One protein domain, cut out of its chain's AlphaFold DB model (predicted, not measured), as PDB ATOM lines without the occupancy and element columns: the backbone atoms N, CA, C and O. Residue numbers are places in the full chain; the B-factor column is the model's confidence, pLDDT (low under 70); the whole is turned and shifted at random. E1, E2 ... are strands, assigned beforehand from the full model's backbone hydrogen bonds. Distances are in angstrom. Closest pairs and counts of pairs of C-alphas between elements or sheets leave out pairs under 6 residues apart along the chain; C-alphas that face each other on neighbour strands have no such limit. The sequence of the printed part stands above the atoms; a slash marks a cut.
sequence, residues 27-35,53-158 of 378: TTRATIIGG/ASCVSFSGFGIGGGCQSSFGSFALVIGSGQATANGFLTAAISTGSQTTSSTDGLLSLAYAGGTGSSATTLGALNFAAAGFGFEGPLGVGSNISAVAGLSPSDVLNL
ATOM      1  N   THR A  27       5.732   4.647  -5.782       45.44
ATOM      2  CA  THR A  27       4.724   4.072  -4.779       45.44
ATOM      3  C   THR A  27       3.509   3.126  -5.133       45.44
ATOM      4  O   THR A  27       2.951   3.327  -6.200       45.44
ATOM      5  N   THR A  28       2.877   2.235  -4.291       49.56
ATOM      6  CA  THR A  28       3.262   1.185  -3.251       49.56
ATOM      7  C   THR A  28       2.046   0.277  -2.718       49.56
ATOM      8  O   THR A  28       0.939   0.790  -2.827       49.56
ATOM      9  N   ARG A  29       2.211  -0.936  -2.057       46.69
ATOM     10  CA  ARG A  29       1.207  -1.890  -1.298       46.69
ATOM     11  C   ARG A  29       1.449  -3.599  -1.637       46.69
ATOM     12  O   ARG A  29       1.591  -3.657  -2.841       46.69
ATOM     13  N   ALA A  30       1.658  -4.983  -1.159       47.59
ATOM     14  CA  ALA A  30       1.712  -6.306  -0.141       47.59
ATOM     15  C   ALA A  30       0.673  -7.409   0.554       47.59
ATOM     16  O   ALA A  30      -0.138  -6.975   1.354       47.59
ATOM     17  N   THR A  31       0.774  -8.806   0.476       48.41
ATOM     18  CA  THR A  31       0.047  -9.993   1.219       48.41
ATOM     19  C   THR A  31       0.749 -11.521   1.017       48.41
ATOM     20  O   THR A  31       1.387 -11.408   0.015       48.41
ATOM     21  N   ILE A  32       1.014 -12.855   1.585       43.88
ATOM     22  CA  ILE A  32       0.846 -14.241   2.493       43.88
ATOM     23  C   ILE A  32       0.085 -15.530   1.906       43.88
ATOM     24  O   ILE A  32      -1.104 -15.387   1.680       43.88
ATOM     25  N   ILE A  33       0.427 -16.851   1.728       44.97
ATOM     26  CA  ILE A  33       1.379 -17.933   2.206       44.97
ATOM     27  C   ILE A  33       1.331 -19.234   1.288       44.97
ATOM     28  O   ILE A  33       0.450 -19.287   0.433       44.97
ATOM     29  N   GLY A  34       2.123 -20.335   1.506       42.19
ATOM     30  CA  GLY A  34       1.505 -21.711   1.621       42.19
ATOM     31  C   GLY A  34       1.902 -23.060   0.919       42.19
ATOM     32  O   GLY A  34       0.971 -23.772   0.558       42.19
ATOM     33  N   GLY A  35       3.167 -23.539   0.844       33.81
ATOM     34  CA  GLY A  35       3.470 -25.012   0.770       33.81
ATOM     35  C   GLY A  35       4.365 -25.543  -0.378       33.81
ATOM     36  O   GLY A  35       3.886 -25.754  -1.488       33.81
ATOM     37  N   ALA A  53      31.775 -25.233  -1.137       78.25
ATOM     38  CA  ALA A  53      31.049 -24.253  -0.346       78.25
ATOM     39  C   ALA A  53      32.012 -23.609   0.664       78.25
ATOM     40  O   ALA A  53      32.697 -24.307   1.412       78.25
ATOM     41  N   SER A  54      32.075 -22.279   0.691       86.75
ATOM     42  CA  SER A  54      32.890 -21.539   1.663       86.75
ATOM     43  C   SER A  54      32.249 -21.541   3.053       86.75
ATOM     44  O   SER A  54      32.952 -21.401   4.058       86.75
ATOM     45  N   CYS A  55      30.935 -21.781   3.111       92.31
ATOM     46  CA  CYS A  55      30.227 -22.160   4.324       92.31
ATOM     47  C   CYS A  55      28.852 -22.782   4.053       92.31
ATOM     48  O   CYS A  55      28.286 -22.668   2.963       92.31
ATOM     49  N   VAL A  56      28.283 -23.352   5.112       90.06
ATOM     50  CA  VAL A  56      26.859 -23.659   5.272       90.06
ATOM     51  C   VAL A  56      26.440 -23.331   6.711       90.06
ATOM     52  O   VAL A  56      27.262 -23.372   7.624       90.06
ATOM     53  N   SER A  57      25.175 -22.998   6.949       92.69
ATOM     54  CA  SER A  57      24.597 -22.886   8.290       92.69
ATOM     55  C   SER A  57      23.153 -23.382   8.297       92.69
ATOM     56  O   SER A  57      22.410 -23.112   7.360       92.69
ATOM     57  N   PHE A  58      22.745 -24.104   9.338       90.12
ATOM     58  CA  PHE A  58      21.368 -24.568   9.516       90.12
ATOM     59  C   PHE A  58      20.952 -24.527  10.988       90.12
ATOM     60  O   PHE A  58      21.654 -25.057  11.848       90.12
ATOM     61  N   SER A  59      19.787 -23.949  11.285       91.62
ATOM     62  CA  SER A  59      19.205 -23.867  12.633       91.62
ATOM     63  C   SER A  59      20.132 -23.296  13.724       91.62
ATOM     64  O   SER A  59      19.995 -23.645  14.895       91.62
ATOM     65  N   GLY A  60      21.077 -22.425  13.353       85.56
ATOM     66  CA  GLY A  60      22.123 -21.871  14.227       85.56
ATOM     67  C   GLY A  60      23.490 -22.562  14.130       85.56
ATOM     68  O   GLY A  60      24.490 -22.008  14.582       85.56
ATOM     69  N   PHE A  61      23.574 -23.740  13.508       90.75
ATOM     70  CA  PHE A  61      24.802 -24.532  13.412       90.75
ATOM     71  C   PHE A  61      25.527 -24.247  12.093       90.75
ATOM     72  O   PHE A  61      25.037 -24.599  11.023       90.75
ATOM     73  N   GLY A  62      26.678 -23.570  12.159       90.50
ATOM     74  CA  GLY A  62      27.500 -23.193  11.001       90.50
ATOM     75  C   GLY A  62      28.752 -24.054  10.810       90.50
ATOM     76  O   GLY A  62      29.380 -24.473  11.779       90.50
ATOM     77  N   ILE A  63      29.144 -24.261   9.551       87.38
ATOM     78  CA  ILE A  63      30.435 -24.816   9.125       87.38
ATOM     79  C   ILE A  63      31.020 -23.862   8.076       87.38
ATOM     80  O   ILE A  63      30.325 -23.488   7.133       87.38
ATOM     81  N   GLY A  64      32.293 -23.480   8.213       90.81
ATOM     82  CA  GLY A  64      32.935 -22.482   7.347       90.81
ATOM     83  C   GLY A  64      32.608 -21.032   7.734       90.81
ATOM     84  O   GLY A  64      32.007 -20.775   8.777       90.81
ATOM     85  N   GLY A  65      33.036 -20.072   6.908       82.19
ATOM     86  CA  GLY A  65      32.863 -18.635   7.155       82.19
ATOM     87  C   GLY A  65      31.934 -17.961   6.144       82.19
ATOM     88  O   GLY A  65      32.062 -18.194   4.948       82.19
ATOM     89  N   GLY A  66      31.029 -17.100   6.625       87.88
ATOM     90  CA  GLY A  66      30.110 -16.309   5.790       87.88
ATOM     91  C   GLY A  66      28.636 -16.736   5.825       87.88
ATOM     92  O   GLY A  66      27.843 -16.155   5.095       87.88
ATOM     93  N   CYS A  67      28.256 -17.721   6.650       93.31
ATOM     94  CA  CYS A  67      26.891 -18.253   6.712       93.31
ATOM     95  C   CYS A  67      26.299 -18.073   8.105       93.31
ATOM     96  O   CYS A  67      26.919 -18.486   9.086       93.31
ATOM     97  N   GLN A  68      25.084 -17.534   8.193       94.44
ATOM     98  CA  GLN A  68      24.343 -17.415   9.449       94.44
ATOM     99  C   GLN A  68      22.912 -17.926   9.309       94.44
ATOM    100  O   GLN A  68      22.224 -17.641   8.330       94.44
ATOM    101  N   SER A  69      22.462 -18.672  10.315       92.81
ATOM    102  CA  SER A  69      21.079 -19.118  10.442       92.81
ATOM    103  C   SER A  69      20.576 -18.979  11.880       92.81
ATOM    104  O   SER A  69      21.363 -18.949  12.824       92.81
ATOM    105  N   SER A  70      19.258 -18.935  12.038       92.62
ATOM    106  CA  SER A  70      18.532 -19.053  13.304       92.62
ATOM    107  C   SER A  70      17.749 -20.369  13.343       92.62
ATOM    108  O   SER A  70      17.654 -21.055  12.330       92.62
ATOM    109  N   PHE A  71      17.148 -20.732  14.479       89.38
ATOM    110  CA  PHE A  71      16.298 -21.925  14.567       89.38
ATOM    111  C   PHE A  71      15.177 -21.911  13.508       89.38
ATOM    112  O   PHE A  71      14.342 -21.006  13.500       89.38
ATOM    113  N   GLY A  72      15.161 -22.926  12.634       87.19
ATOM    114  CA  GLY A  72      14.217 -23.028  11.516       87.19
ATOM    115  C   GLY A  72      14.711 -22.465  10.178       87.19
ATOM    116  O   GLY A  72      13.988 -22.566   9.187       87.19
ATOM    117  N   SER A  73      15.932 -21.924  10.101       94.19
ATOM    118  CA  SER A  73      16.478 -21.339   8.874       94.19
ATOM    119  C   SER A  73      17.844 -21.882   8.425       94.19
ATOM    120  O   SER A  73      18.452 -22.723   9.089       94.19
ATOM    121  N   PHE A  74      18.304 -21.453   7.245       92.62
ATOM    122  CA  PHE A  74      19.412 -22.043   6.485       92.62
ATOM    123  C   PHE A  74      20.227 -20.992   5.714       92.62
ATOM    124  O   PHE A  74      19.649 -20.099   5.117       92.62
ATOM    125  N   ALA A  75      21.548 -21.125   5.624       95.62
ATOM    126  CA  ALA A  75      22.402 -20.282   4.788       95.62
ATOM    127  C   ALA A  75      23.505 -21.084   4.077       95.62
ATOM    128  O   ALA A  75      24.015 -22.059   4.624       95.62
ATOM    129  N   LEU A  76      23.898 -20.661   2.874       93.38
ATOM    130  CA  LEU A  76      24.863 -21.344   2.009       93.38
ATOM    131  C   LEU A  76      25.688 -20.343   1.193       93.38
ATOM    132  O   LEU A  76      25.120 -19.506   0.492       93.38
ATOM    133  N   VAL A  77      27.016 -20.484   1.204       93.31
ATOM    134  CA  VAL A  77      27.923 -19.727   0.326       93.31
ATOM    135  C   VAL A  77      28.769 -20.670  -0.513       93.31
ATOM    136  O   VAL A  77      29.398 -21.589   0.010       93.31
ATOM    137  N   ILE A  78      28.879 -20.370  -1.802       85.44
ATOM    138  CA  ILE A  78      29.803 -20.993  -2.748       85.44
ATOM    139  C   ILE A  78      30.613 -19.862  -3.398       85.44
ATOM    140  O   ILE A  78      30.025 -18.987  -4.024       85.44
ATOM    141  N   GLY A  79      31.941 -19.843  -3.247       87.75
ATOM    142  CA  GLY A  79      32.779 -18.689  -3.620       87.75
ATOM    143  C   GLY A  79      32.901 -17.638  -2.502       87.75
ATOM    144  O   GLY A  79      32.501 -17.882  -1.371       87.75
ATOM    145  N   SER A  80      33.470 -16.461  -2.780       85.38
ATOM    146  CA  SER A  80      33.755 -15.421  -1.766       85.38
ATOM    147  C   SER A  80      32.530 -14.586  -1.348       85.38
ATOM    148  O   SER A  80      32.590 -13.357  -1.298       85.38
ATOM    149  N   GLY A  81      31.404 -15.249  -1.090       88.88
ATOM    150  CA  GLY A  81      30.141 -14.626  -0.701       88.88
ATOM    151  C   GLY A  81      29.793 -14.682   0.788       88.88
ATOM    152  O   GLY A  81      30.602 -15.056   1.634       88.88
ATOM    153  N   GLN A  82      28.549 -14.311   1.089       93.19
ATOM    154  CA  GLN A  82      27.903 -14.317   2.399       93.19
ATOM    155  C   GLN A  82      26.414 -14.648   2.262       93.19
ATOM    156  O   GLN A  82      25.751 -14.141   1.354       93.19
ATOM    157  N   ALA A  83      25.883 -15.471   3.161       95.31
ATOM    158  CA  ALA A  83      24.481 -15.862   3.207       95.31
ATOM    159  C   ALA A  83      23.938 -15.802   4.642       95.31
ATOM    160  O   ALA A  83      24.556 -16.318   5.570       95.31
ATOM    161  N   THR A  84      22.758 -15.220   4.823       95.69
ATOM    162  CA  THR A  84      22.135 -15.030   6.136       95.69
ATOM    163  C   THR A  84      20.640 -15.278   6.045       95.69
ATOM    164  O   THR A  84      19.955 -14.672   5.226       95.69
ATOM    165  N   ALA A  85      20.102 -16.148   6.890       94.81
ATOM    166  CA  ALA A  85      18.663 -16.360   6.948       94.81
ATOM    167  C   ALA A  85      18.193 -16.453   8.391       94.81
ATOM    168  O   ALA A  85      18.633 -17.353   9.102       94.81
ATOM    169  N   ASN A  86      17.283 -15.591   8.840       86.12
ATOM    170  CA  ASN A  86      16.720 -15.684  10.189       86.12
ATOM    171  C   ASN A  86      15.191 -15.675  10.173       86.12
ATOM    172  O   ASN A  86      14.559 -15.252   9.206       86.12
ATOM    173  N   GLY A  87      14.588 -16.162  11.254       79.44
ATOM    174  CA  GLY A  87      13.153 -16.401  11.339       79.44
ATOM    175  C   GLY A  87      12.778 -17.862  11.085       79.44
ATOM    176  O   GLY A  87      13.608 -18.701  10.749       79.44
ATOM    177  N   PHE A  88      11.502 -18.176  11.304       83.12
ATOM    178  CA  PHE A  88      11.050 -19.537  11.621       83.12
ATOM    179  C   PHE A  88      11.177 -20.565  10.480       83.12
ATOM    180  O   PHE A  88      11.205 -21.759  10.755       83.12
ATOM    181  N   LEU A  89      11.224 -20.124   9.216       79.00
ATOM    182  CA  LEU A  89      11.318 -20.991   8.030       79.00
ATOM    183  C   LEU A  89      12.044 -20.270   6.883       79.00
ATOM    184  O   LEU A  89      11.409 -19.894   5.898       79.00
ATOM    185  N   THR A  90      13.343 -19.992   7.016       92.44
ATOM    186  CA  THR A  90      14.035 -19.084   6.079       92.44
ATOM    187  C   THR A  90      15.320 -19.652   5.462       92.44
ATOM    188  O   THR A  90      15.947 -20.523   6.048       92.44
ATOM    189  N   ALA A  91      15.726 -19.246   4.254       90.06
ATOM    190  CA  ALA A  91      16.861 -19.869   3.548       90.06
ATOM    191  C   ALA A  91      17.690 -18.871   2.725       90.06
ATOM    192  O   ALA A  91      17.102 -18.128   1.969       90.06
ATOM    193  N   ALA A  92      19.022 -18.853   2.769       96.12
ATOM    194  CA  ALA A  92      19.842 -17.916   1.991       96.12
ATOM    195  C   ALA A  92      20.979 -18.582   1.224       96.12
ATOM    196  O   ALA A  92      21.623 -19.497   1.725       96.12
ATOM    197  N   ILE A  93      21.207 -18.143  -0.014       91.38
ATOM    198  CA  ILE A  93      22.087 -18.822  -0.967       91.38
ATOM    199  C   ILE A  93      22.899 -17.791  -1.760       91.38
ATOM    200  O   ILE A  93      22.345 -17.038  -2.557       91.38
ATOM    201  N   SER A  94      24.216 -17.781  -1.578       92.50
ATOM    202  CA  SER A  94      25.164 -16.907  -2.276       92.50
ATOM    203  C   SER A  94      26.140 -17.732  -3.097       92.50
ATOM    204  O   SER A  94      26.815 -18.614  -2.573       92.50
ATOM    205  N   THR A  95      26.209 -17.466  -4.393       81.19
ATOM    206  CA  THR A  95      26.941 -18.284  -5.358       81.19
ATOM    207  C   THR A  95      27.810 -17.404  -6.238       81.19
ATOM    208  O   THR A  95      27.381 -16.951  -7.291       81.19
ATOM    209  N   GLY A  96      29.040 -17.176  -5.795       83.25
ATOM    210  CA  GLY A  96      30.170 -16.802  -6.627       83.25
ATOM    211  C   GLY A  96      31.156 -15.868  -5.952       83.25
ATOM    212  O   GLY A  96      31.163 -15.736  -4.726       83.25
ATOM    213  N   SER A  97      31.988 -15.190  -6.742       78.19
ATOM    214  CA  SER A  97      32.789 -14.094  -6.206       78.19
ATOM    215  C   SER A  97      31.887 -12.953  -5.724       78.19
ATOM    216  O   SER A  97      30.956 -12.538  -6.422       78.19
ATOM    217  N   GLN A  98      32.181 -12.455  -4.518       76.06
ATOM    218  CA  GLN A  98      31.621 -11.219  -3.959       76.06
ATOM    219  C   GLN A  98      30.077 -11.229  -3.788       76.06
ATOM    220  O   GLN A  98      29.421 -10.226  -4.033       76.06
ATOM    221  N   THR A  99      29.466 -12.359  -3.405       87.50
ATOM    222  CA  THR A  99      27.993 -12.535  -3.373       87.50
ATOM    223  C   THR A  99      27.331 -12.343  -2.014       87.50
ATOM    224  O   THR A  99      27.876 -12.755  -1.006       87.50
ATOM    225  N   THR A 100      26.124 -11.780  -1.965       89.75
ATOM    226  CA  THR A 100      25.394 -11.520  -0.710       89.75
ATOM    227  C   THR A 100      23.943 -11.958  -0.823       89.75
ATOM    228  O   THR A 100      23.260 -11.558  -1.760       89.75
ATOM    229  N   SER A 101      23.448 -12.724   0.149       92.31
ATOM    230  CA  SER A 101      22.063 -13.189   0.232       92.31
ATOM    231  C   SER A 101      21.555 -13.075   1.666       92.31
ATOM    232  O   SER A 101      22.127 -13.674   2.565       92.31
ATOM    233  N   SER A 102      20.492 -12.304   1.906       93.50
ATOM    234  CA  SER A 102      19.890 -12.166   3.236       93.50
ATOM    235  C   SER A 102      18.376 -12.304   3.206       93.50
ATOM    236  O   SER A 102      17.732 -11.723   2.329       93.50
ATOM    237  N   THR A 103      17.804 -13.049   4.156       92.19
ATOM    238  CA  THR A 103      16.358 -13.286   4.229       92.19
ATOM    239  C   THR A 103      15.832 -13.413   5.658       92.19
ATOM    240  O   THR A 103      16.229 -14.302   6.399       92.19
ATOM    241  N   ASP A 104      14.941 -12.505   6.063       83.00
ATOM    242  CA  ASP A 104      14.519 -12.382   7.462       83.00
ATOM    243  C   ASP A 104      12.995 -12.247   7.588       83.00
ATOM    244  O   ASP A 104      12.419 -11.224   7.198       83.00
ATOM    245  N   GLY A 105      12.338 -13.267   8.155       82.00
ATOM    246  CA  GLY A 105      10.890 -13.242   8.379       82.00
ATOM    247  C   GLY A 105      10.200 -14.589   8.657       82.00
ATOM    248  O   GLY A 105      10.814 -15.559   9.099       82.00
ATOM    249  N   LEU A 106       8.878 -14.634   8.466       74.62
ATOM    250  CA  LEU A 106       8.073 -15.853   8.536       74.62
ATOM    251  C   LEU A 106       7.859 -16.409   7.127       74.62
ATOM    252  O   LEU A 106       7.033 -15.886   6.378       74.62
ATOM    253  N   LEU A 107       8.543 -17.526   6.856       69.25
ATOM    254  CA  LEU A 107       8.765 -18.092   5.526       69.25
ATOM    255  C   LEU A 107       9.601 -17.113   4.690       69.25
ATOM    256  O   LEU A 107       9.131 -16.021   4.375       69.25
ATOM    257  N   SER A 108      10.848 -17.485   4.364       90.44
ATOM    258  CA  SER A 108      11.759 -16.612   3.607       90.44
ATOM    259  C   SER A 108      12.794 -17.352   2.729       90.44
ATOM    260  O   SER A 108      13.164 -18.478   3.035       90.44
ATOM    261  N   LEU A 109      13.291 -16.763   1.635       84.75
ATOM    262  CA  LEU A 109      14.325 -17.341   0.762       84.75
ATOM    263  C   LEU A 109      15.169 -16.225   0.124       84.75
ATOM    264  O   LEU A 109      14.550 -15.313  -0.394       84.75
ATOM    265  N   ALA A 110      16.507 -16.334   0.099       93.94
ATOM    266  CA  ALA A 110      17.502 -15.516  -0.604       93.94
ATOM    267  C   ALA A 110      18.307 -16.318  -1.641       93.94
ATOM    268  O   ALA A 110      18.702 -17.445  -1.357       93.94
ATOM    269  N   TYR A 111      18.638 -15.723  -2.795       85.62
ATOM    270  CA  TYR A 111      19.480 -16.338  -3.831       85.62
ATOM    271  C   TYR A 111      20.310 -15.324  -4.652       85.62
ATOM    272  O   TYR A 111      19.733 -14.398  -5.202       85.62
ATOM    273  N   ALA A 112      21.625 -15.528  -4.810       88.81
ATOM    274  CA  ALA A 112      22.588 -14.547  -5.329       88.81
ATOM    275  C   ALA A 112      23.655 -15.136  -6.299       88.81
ATOM    276  O   ALA A 112      24.666 -15.644  -5.822       88.81
ATOM    277  N   GLY A 113      23.484 -15.044  -7.635       74.62
ATOM    278  CA  GLY A 113      24.466 -15.540  -8.642       74.62
ATOM    279  C   GLY A 113      24.579 -14.725  -9.957       74.62
ATOM    280  O   GLY A 113      23.566 -14.218 -10.432       74.62
ATOM    281  N   GLY A 114      25.795 -14.598 -10.529       79.62
ATOM    282  CA  GLY A 114      26.237 -13.787 -11.698       79.62
ATOM    283  C   GLY A 114      27.739 -13.276 -11.715       79.62
ATOM    284  O   GLY A 114      28.606 -14.011 -12.145       79.62
ATOM    285  N   THR A 115      28.103 -12.039 -11.275       73.56
ATOM    286  CA  THR A 115      29.429 -11.532 -10.756       73.56
ATOM    287  C   THR A 115      29.288 -10.404  -9.655       73.56
ATOM    288  O   THR A 115      28.968  -9.279 -10.029       73.56
ATOM    289  N   GLY A 116      29.409 -10.661  -8.316       61.34
ATOM    290  CA  GLY A 116      29.193  -9.675  -7.186       61.34
ATOM    291  C   GLY A 116      27.867  -9.480  -6.339       61.34
ATOM    292  O   GLY A 116      27.602  -8.345  -5.957       61.34
ATOM    293  N   SER A 117      26.992 -10.476  -6.066       85.31
ATOM    294  CA  SER A 117      25.558 -10.272  -5.665       85.31
ATOM    295  C   SER A 117      25.130  -9.409  -4.473       85.31
ATOM    296  O   SER A 117      25.728  -9.447  -3.405       85.31
ATOM    297  N   SER A 118      23.891  -8.899  -4.590       86.38
ATOM    298  CA  SER A 118      22.874  -8.843  -3.517       86.38
ATOM    299  C   SER A 118      21.702  -9.827  -3.754       86.38
ATOM    300  O   SER A 118      21.502 -10.259  -4.896       86.38
ATOM    301  N   ALA A 119      20.965 -10.180  -2.680       91.94
ATOM    302  CA  ALA A 119      19.792 -11.078  -2.605       91.94
ATOM    303  C   ALA A 119      19.218 -11.184  -1.180       91.94
ATOM    304  O   ALA A 119      19.815 -10.640  -0.259       91.94
ATOM    305  N   THR A 120      18.197 -11.997  -0.871       81.00
ATOM    306  CA  THR A 120      16.814 -11.989  -1.376       81.00
ATOM    307  C   THR A 120      15.928 -12.122  -0.136       81.00
ATOM    308  O   THR A 120      15.928 -13.162   0.497       81.00
ATOM    309  N   THR A 121      15.271 -11.047   0.331       87.25
ATOM    310  CA  THR A 121      14.471 -11.102   1.582       87.25
ATOM    311  C   THR A 121      13.323 -12.102   1.458       87.25
ATOM    312  O   THR A 121      13.221 -12.702   0.421       87.25
ATOM    313  N   LEU A 122      12.474 -12.363   2.449       65.25
ATOM    314  CA  LEU A 122      11.070 -12.807   2.301       65.25
ATOM    315  C   LEU A 122      10.508 -12.557   3.729       65.25
ATOM    316  O   LEU A 122      11.209 -12.795   4.701       65.25
ATOM    317  N   GLY A 123       9.449 -11.758   3.894       73.25
ATOM    318  CA  GLY A 123       9.097 -11.155   5.195       73.25
ATOM    319  C   GLY A 123       8.349 -12.157   6.068       73.25
ATOM    320  O   GLY A 123       8.670 -13.333   6.067       73.25
ATOM    321  N   ALA A 124       7.199 -11.769   6.620       55.03
ATOM    322  CA  ALA A 124       6.048 -12.528   6.124       55.03
ATOM    323  C   ALA A 124       6.122 -12.370   4.591       55.03
ATOM    324  O   ALA A 124       6.083 -11.225   4.135       55.03
ATOM    325  N   LEU A 125       6.496 -13.465   3.913       61.47
ATOM    326  CA  LEU A 125       6.957 -13.635   2.529       61.47
ATOM    327  C   LEU A 125       7.161 -12.350   1.669       61.47
ATOM    328  O   LEU A 125       6.290 -11.549   1.370       61.47
ATOM    329  N   ASN A 126       8.397 -12.169   1.212       81.81
ATOM    330  CA  ASN A 126       8.820 -11.313   0.104       81.81
ATOM    331  C   ASN A 126       9.490 -12.199  -0.987       81.81
ATOM    332  O   ASN A 126       8.823 -13.076  -1.522       81.81
ATOM    333  N   PHE A 127      10.761 -11.889  -1.280       72.94
ATOM    334  CA  PHE A 127      11.958 -12.414  -2.017       72.94
ATOM    335  C   PHE A 127      12.949 -11.111  -1.847       72.94
ATOM    336  O   PHE A 127      12.559 -10.248  -1.055       72.94
ATOM    337  N   ALA A 128      14.142 -10.805  -2.426       83.31
ATOM    338  CA  ALA A 128      14.705  -9.421  -2.772       83.31
ATOM    339  C   ALA A 128      16.218  -9.276  -3.164       83.31
ATOM    340  O   ALA A 128      17.053  -8.916  -2.330       83.31
ATOM    341  N   ALA A 129      16.543  -9.460  -4.444       82.50
ATOM    342  CA  ALA A 129      17.829  -9.425  -5.164       82.50
ATOM    343  C   ALA A 129      18.442 -10.777  -5.659       82.50
ATOM    344  O   ALA A 129      18.216 -11.832  -5.099       82.50
ATOM    345  N   ALA A 130      19.146 -10.795  -6.782       79.38
ATOM    346  CA  ALA A 130      19.909 -11.912  -7.350       79.38
ATOM    347  C   ALA A 130      20.512 -11.413  -8.647       79.38
ATOM    348  O   ALA A 130      19.861 -10.649  -9.359       79.38
ATOM    349  N   GLY A 131      21.677 -11.923  -9.007       70.31
ATOM    350  CA  GLY A 131      22.257 -11.548 -10.278       70.31
ATOM    351  C   GLY A 131      23.741 -11.325 -10.270       70.31
ATOM    352  O   GLY A 131      24.275 -10.809 -11.249       70.31
ATOM    353  N   PHE A 132      24.420 -11.646  -9.170       51.78
ATOM    354  CA  PHE A 132      25.845 -11.530  -9.164       51.78
ATOM    355  C   PHE A 132      26.621 -12.677  -8.393       51.78
ATOM    356  O   PHE A 132      26.026 -13.313  -7.553       51.78
ATOM    357  N   GLY A 133      27.870 -13.049  -8.766       57.38
ATOM    358  CA  GLY A 133      28.784 -14.218  -8.521       57.38
ATOM    359  C   GLY A 133      28.930 -15.319  -9.628       57.38
ATOM    360  O   GLY A 133      27.968 -16.024  -9.879       57.38
ATOM    361  N   PHE A 134      30.033 -15.638 -10.330       63.91
ATOM    362  CA  PHE A 134      31.465 -15.288 -10.333       63.91
ATOM    363  C   PHE A 134      31.911 -14.642 -11.675       63.91
ATOM    364  O   PHE A 134      31.252 -14.798 -12.696       63.91
ATOM    365  N   GLU A 135      33.085 -14.005 -11.688       54.16
ATOM    366  CA  GLU A 135      33.639 -13.187 -12.791       54.16
ATOM    367  C   GLU A 135      33.763 -13.801 -14.210       54.16
ATOM    368  O   GLU A 135      34.165 -14.946 -14.403       54.16
ATOM    369  N   GLY A 136      33.553 -12.947 -15.228       53.56
ATOM    370  CA  GLY A 136      33.945 -13.166 -16.629       53.56
ATOM    371  C   GLY A 136      33.491 -12.031 -17.572       53.56
ATOM    372  O   GLY A 136      32.760 -11.141 -17.143       53.56
ATOM    373  N   PRO A 137      33.840 -12.058 -18.877       50.38
ATOM    374  CA  PRO A 137      33.187 -11.217 -19.896       50.38
ATOM    375  C   PRO A 137      31.743 -11.677 -20.175       50.38
ATOM    376  O   PRO A 137      30.931 -10.919 -20.690       50.38
ATOM    377  N   LEU A 138      31.425 -12.917 -19.782       47.47
ATOM    378  CA  LEU A 138      30.070 -13.429 -19.586       47.47
ATOM    379  C   LEU A 138      29.611 -13.277 -18.118       47.47
ATOM    380  O   LEU A 138      28.743 -14.019 -17.661       47.47
ATOM    381  N   GLY A 139      30.174 -12.319 -17.375       50.44
ATOM    382  CA  GLY A 139      29.641 -11.831 -16.103       50.44
ATOM    383  C   GLY A 139      28.337 -11.091 -16.380       50.44
ATOM    384  O   GLY A 139      28.305  -9.868 -16.514       50.44
ATOM    385  N   VAL A 140      27.275 -11.865 -16.608       55.94
ATOM    386  CA  VAL A 140      26.006 -11.402 -17.173       55.94
ATOM    387  C   VAL A 140      24.815 -12.133 -16.534       55.94
ATOM    388  O   VAL A 140      24.197 -13.015 -17.115       55.94
ATOM    389  N   GLY A 141      24.421 -11.783 -15.315       51.44
ATOM    390  CA  GLY A 141      24.762 -10.534 -14.641       51.44
ATOM    391  C   GLY A 141      26.085 -10.478 -13.929       51.44
ATOM    392  O   GLY A 141      26.367 -11.344 -13.142       51.44
ATOM    393  N   SER A 142      26.819  -9.389 -14.060       50.84
ATOM    394  CA  SER A 142      27.275  -8.699 -12.855       50.84
ATOM    395  C   SER A 142      26.237  -7.634 -12.501       50.84
ATOM    396  O   SER A 142      25.430  -7.264 -13.351       50.84
ATOM    397  N   ASN A 143      26.354  -7.043 -11.314       55.38
ATOM    398  CA  ASN A 143      25.804  -5.721 -10.970       55.38
ATOM    399  C   ASN A 143      24.263  -5.577 -10.927       55.38
ATOM    400  O   ASN A 143      23.754  -4.473 -11.140       55.38
ATOM    401  N   ILE A 144      23.505  -6.653 -10.669       73.25
ATOM    402  CA  ILE A 144      22.044  -6.719 -10.918       73.25
ATOM    403  C   ILE A 144      21.226  -7.493  -9.875       73.25
ATOM    404  O   ILE A 144      21.642  -8.520  -9.378       73.25
ATOM    405  N   SER A 145      20.057  -6.982  -9.492       77.56
ATOM    406  CA  SER A 145      19.453  -7.179  -8.162       77.56
ATOM    407  C   SER A 145      17.993  -7.717  -8.145       77.56
ATOM    408  O   SER A 145      17.079  -6.986  -7.771       77.56
ATOM    409  N   ALA A 146      17.781  -9.009  -8.453       88.12
ATOM    410  CA  ALA A 146      16.507  -9.762  -8.548       88.12
ATOM    411  C   ALA A 146      15.431  -9.886  -7.392       88.12
ATOM    412  O   ALA A 146      15.174  -8.943  -6.658       88.12
ATOM    413  N   VAL A 147      14.633 -10.975  -7.390       83.50
ATOM    414  CA  VAL A 147      13.145 -11.012  -7.176       83.50
ATOM    415  C   VAL A 147      12.690 -10.733  -5.745       83.50
ATOM    416  O   VAL A 147      13.409 -11.201  -4.888       83.50
ATOM    417  N   ALA A 148      11.519 -10.104  -5.462       92.44
ATOM    418  CA  ALA A 148      10.945  -9.914  -4.104       92.44
ATOM    419  C   ALA A 148       9.513 -10.523  -3.796       92.44
ATOM    420  O   ALA A 148       9.143 -11.494  -4.429       92.44
ATOM    421  N   GLY A 149       8.705 -10.015  -2.847       72.69
ATOM    422  CA  GLY A 149       7.225 -10.191  -2.655       72.69
ATOM    423  C   GLY A 149       6.372 -11.291  -3.346       72.69
ATOM    424  O   GLY A 149       5.601 -10.937  -4.240       72.69
ATOM    425  N   LEU A 150       6.309 -12.547  -2.865       55.78
ATOM    426  CA  LEU A 150       5.504 -13.627  -3.497       55.78
ATOM    427  C   LEU A 150       3.981 -13.960  -3.195       55.78
ATOM    428  O   LEU A 150       3.358 -14.404  -4.159       55.78
ATOM    429  N   SER A 151       3.312 -13.824  -2.020       81.38
ATOM    430  CA  SER A 151       1.979 -14.479  -1.704       81.38
ATOM    431  C   SER A 151       0.656 -13.626  -1.420       81.38
ATOM    432  O   SER A 151       0.504 -12.624  -2.112       81.38
ATOM    433  N   PRO A 152      -0.424 -14.078  -0.671       70.12
ATOM    434  CA  PRO A 152      -1.668 -13.276  -0.195       70.12
ATOM    435  C   PRO A 152      -2.232 -12.896   1.309       70.12
ATOM    436  O   PRO A 152      -3.430 -12.641   1.412       70.12
ATOM    437  N   SER A 153      -1.486 -12.638   2.433       62.75
ATOM    438  CA  SER A 153      -1.589 -11.671   3.624       62.75
ATOM    439  C   SER A 153      -0.272 -10.984   4.280       62.75
ATOM    440  O   SER A 153      -0.414 -10.236   5.243       62.75
ATOM    441  N   ASP A 154       0.984 -11.252   3.834       63.75
ATOM    442  CA  ASP A 154       2.348 -10.675   4.041       63.75
ATOM    443  C   ASP A 154       2.421  -9.136   4.088       63.75
ATOM    444  O   ASP A 154       1.484  -8.448   3.701       63.75
ATOM    445  N   VAL A 155       3.613  -8.585   4.380       65.88
ATOM    446  CA  VAL A 155       3.948  -7.186   4.022       65.88
ATOM    447  C   VAL A 155       4.930  -7.048   2.824       65.88
ATOM    448  O   VAL A 155       5.419  -5.953   2.565       65.88
ATOM    449  N   LEU A 156       5.120  -8.147   2.066       57.34
ATOM    450  CA  LEU A 156       5.314  -8.370   0.602       57.34
ATOM    451  C   LEU A 156       5.548  -7.218  -0.395       57.34
ATOM    452  O   LEU A 156       4.649  -6.710  -1.067       57.34
ATOM    453  N   ASN A 157       6.824  -6.999  -0.675       72.25
ATOM    454  CA  ASN A 157       7.333  -6.107  -1.690       72.25
ATOM    455  C   ASN A 157       8.107  -6.920  -2.713       72.25
ATOM    456  O   ASN A 157       9.170  -7.376  -2.330       72.25
ATOM    457  N   LEU A 158       7.628  -7.133  -3.951       59.94
ATOM    458  CA  LEU A 158       8.399  -7.738  -5.056       59.94
ATOM    459  C   LEU A 158       9.187  -6.615  -5.755       59.94
ATOM    460  O   LEU A 158       8.651  -5.539  -5.990       59.94
TER     461      LEU A 158
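AT A GLANCE: This is residues 27 to 35 and 53 to 158 of the 378 residues of an uncharacterized protein of Mycolicibacterium neworleansense (UniProt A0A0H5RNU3). With little regular structure, residues 53 to 113 wind in flattened, stacked turns, setting the sheet E2, E1, E4, E6, E8, mixed, face to face with the parallel sheet E3, E5, E7; unnamed residues 114 to 158 loop over the E7 and E8 end. The 115 printed residues include eight strands, E1 to E8, 41 residues, and no named helix: all strand. The whole is compact, radius of gyration of the C-alphas 13.7 A, spanning 41 by 36 by 21 A.

IN THESE COORDINATES: Find C-alpha 53 at (31.049, -24.253, -0.346), beginning E1, residues 53 to 58; E2 is 61 to 64. E4, 73 to 78, and E8, 108 to 113, each run 17.7 A, E8 ending at (24.466, -15.540, -8.642); E6, 90 to 95, runs 17.3 A. E3 is 67 to 69, E5 82 to 86, E7 100 to 104.

HOW THE PARTS SIT: Look within hydrogen-bond range: antiparallel E1 and E4 have N 57 and O 75, 2.8 A; parallel E4 and E6, N 76 and O 92, 2.8 A; parallel E5 and E7, N 84 and O 101, 2.8 A. E1 and E2 form a hairpin, N 56 and O 63 2.9 A apart. Between the sheets, the closest C-alphas of E4 and E5 are Ala 75 and Ala 83, 5.1 A.

THE WHOLE: Residues 36 to 52 are cut out, leaving 27.6 A between C-alphas 35 and 53. The links from E1 through E8 are tight. Confidence is under 70 at, among others, residues 27 to 35 and 132 to 143.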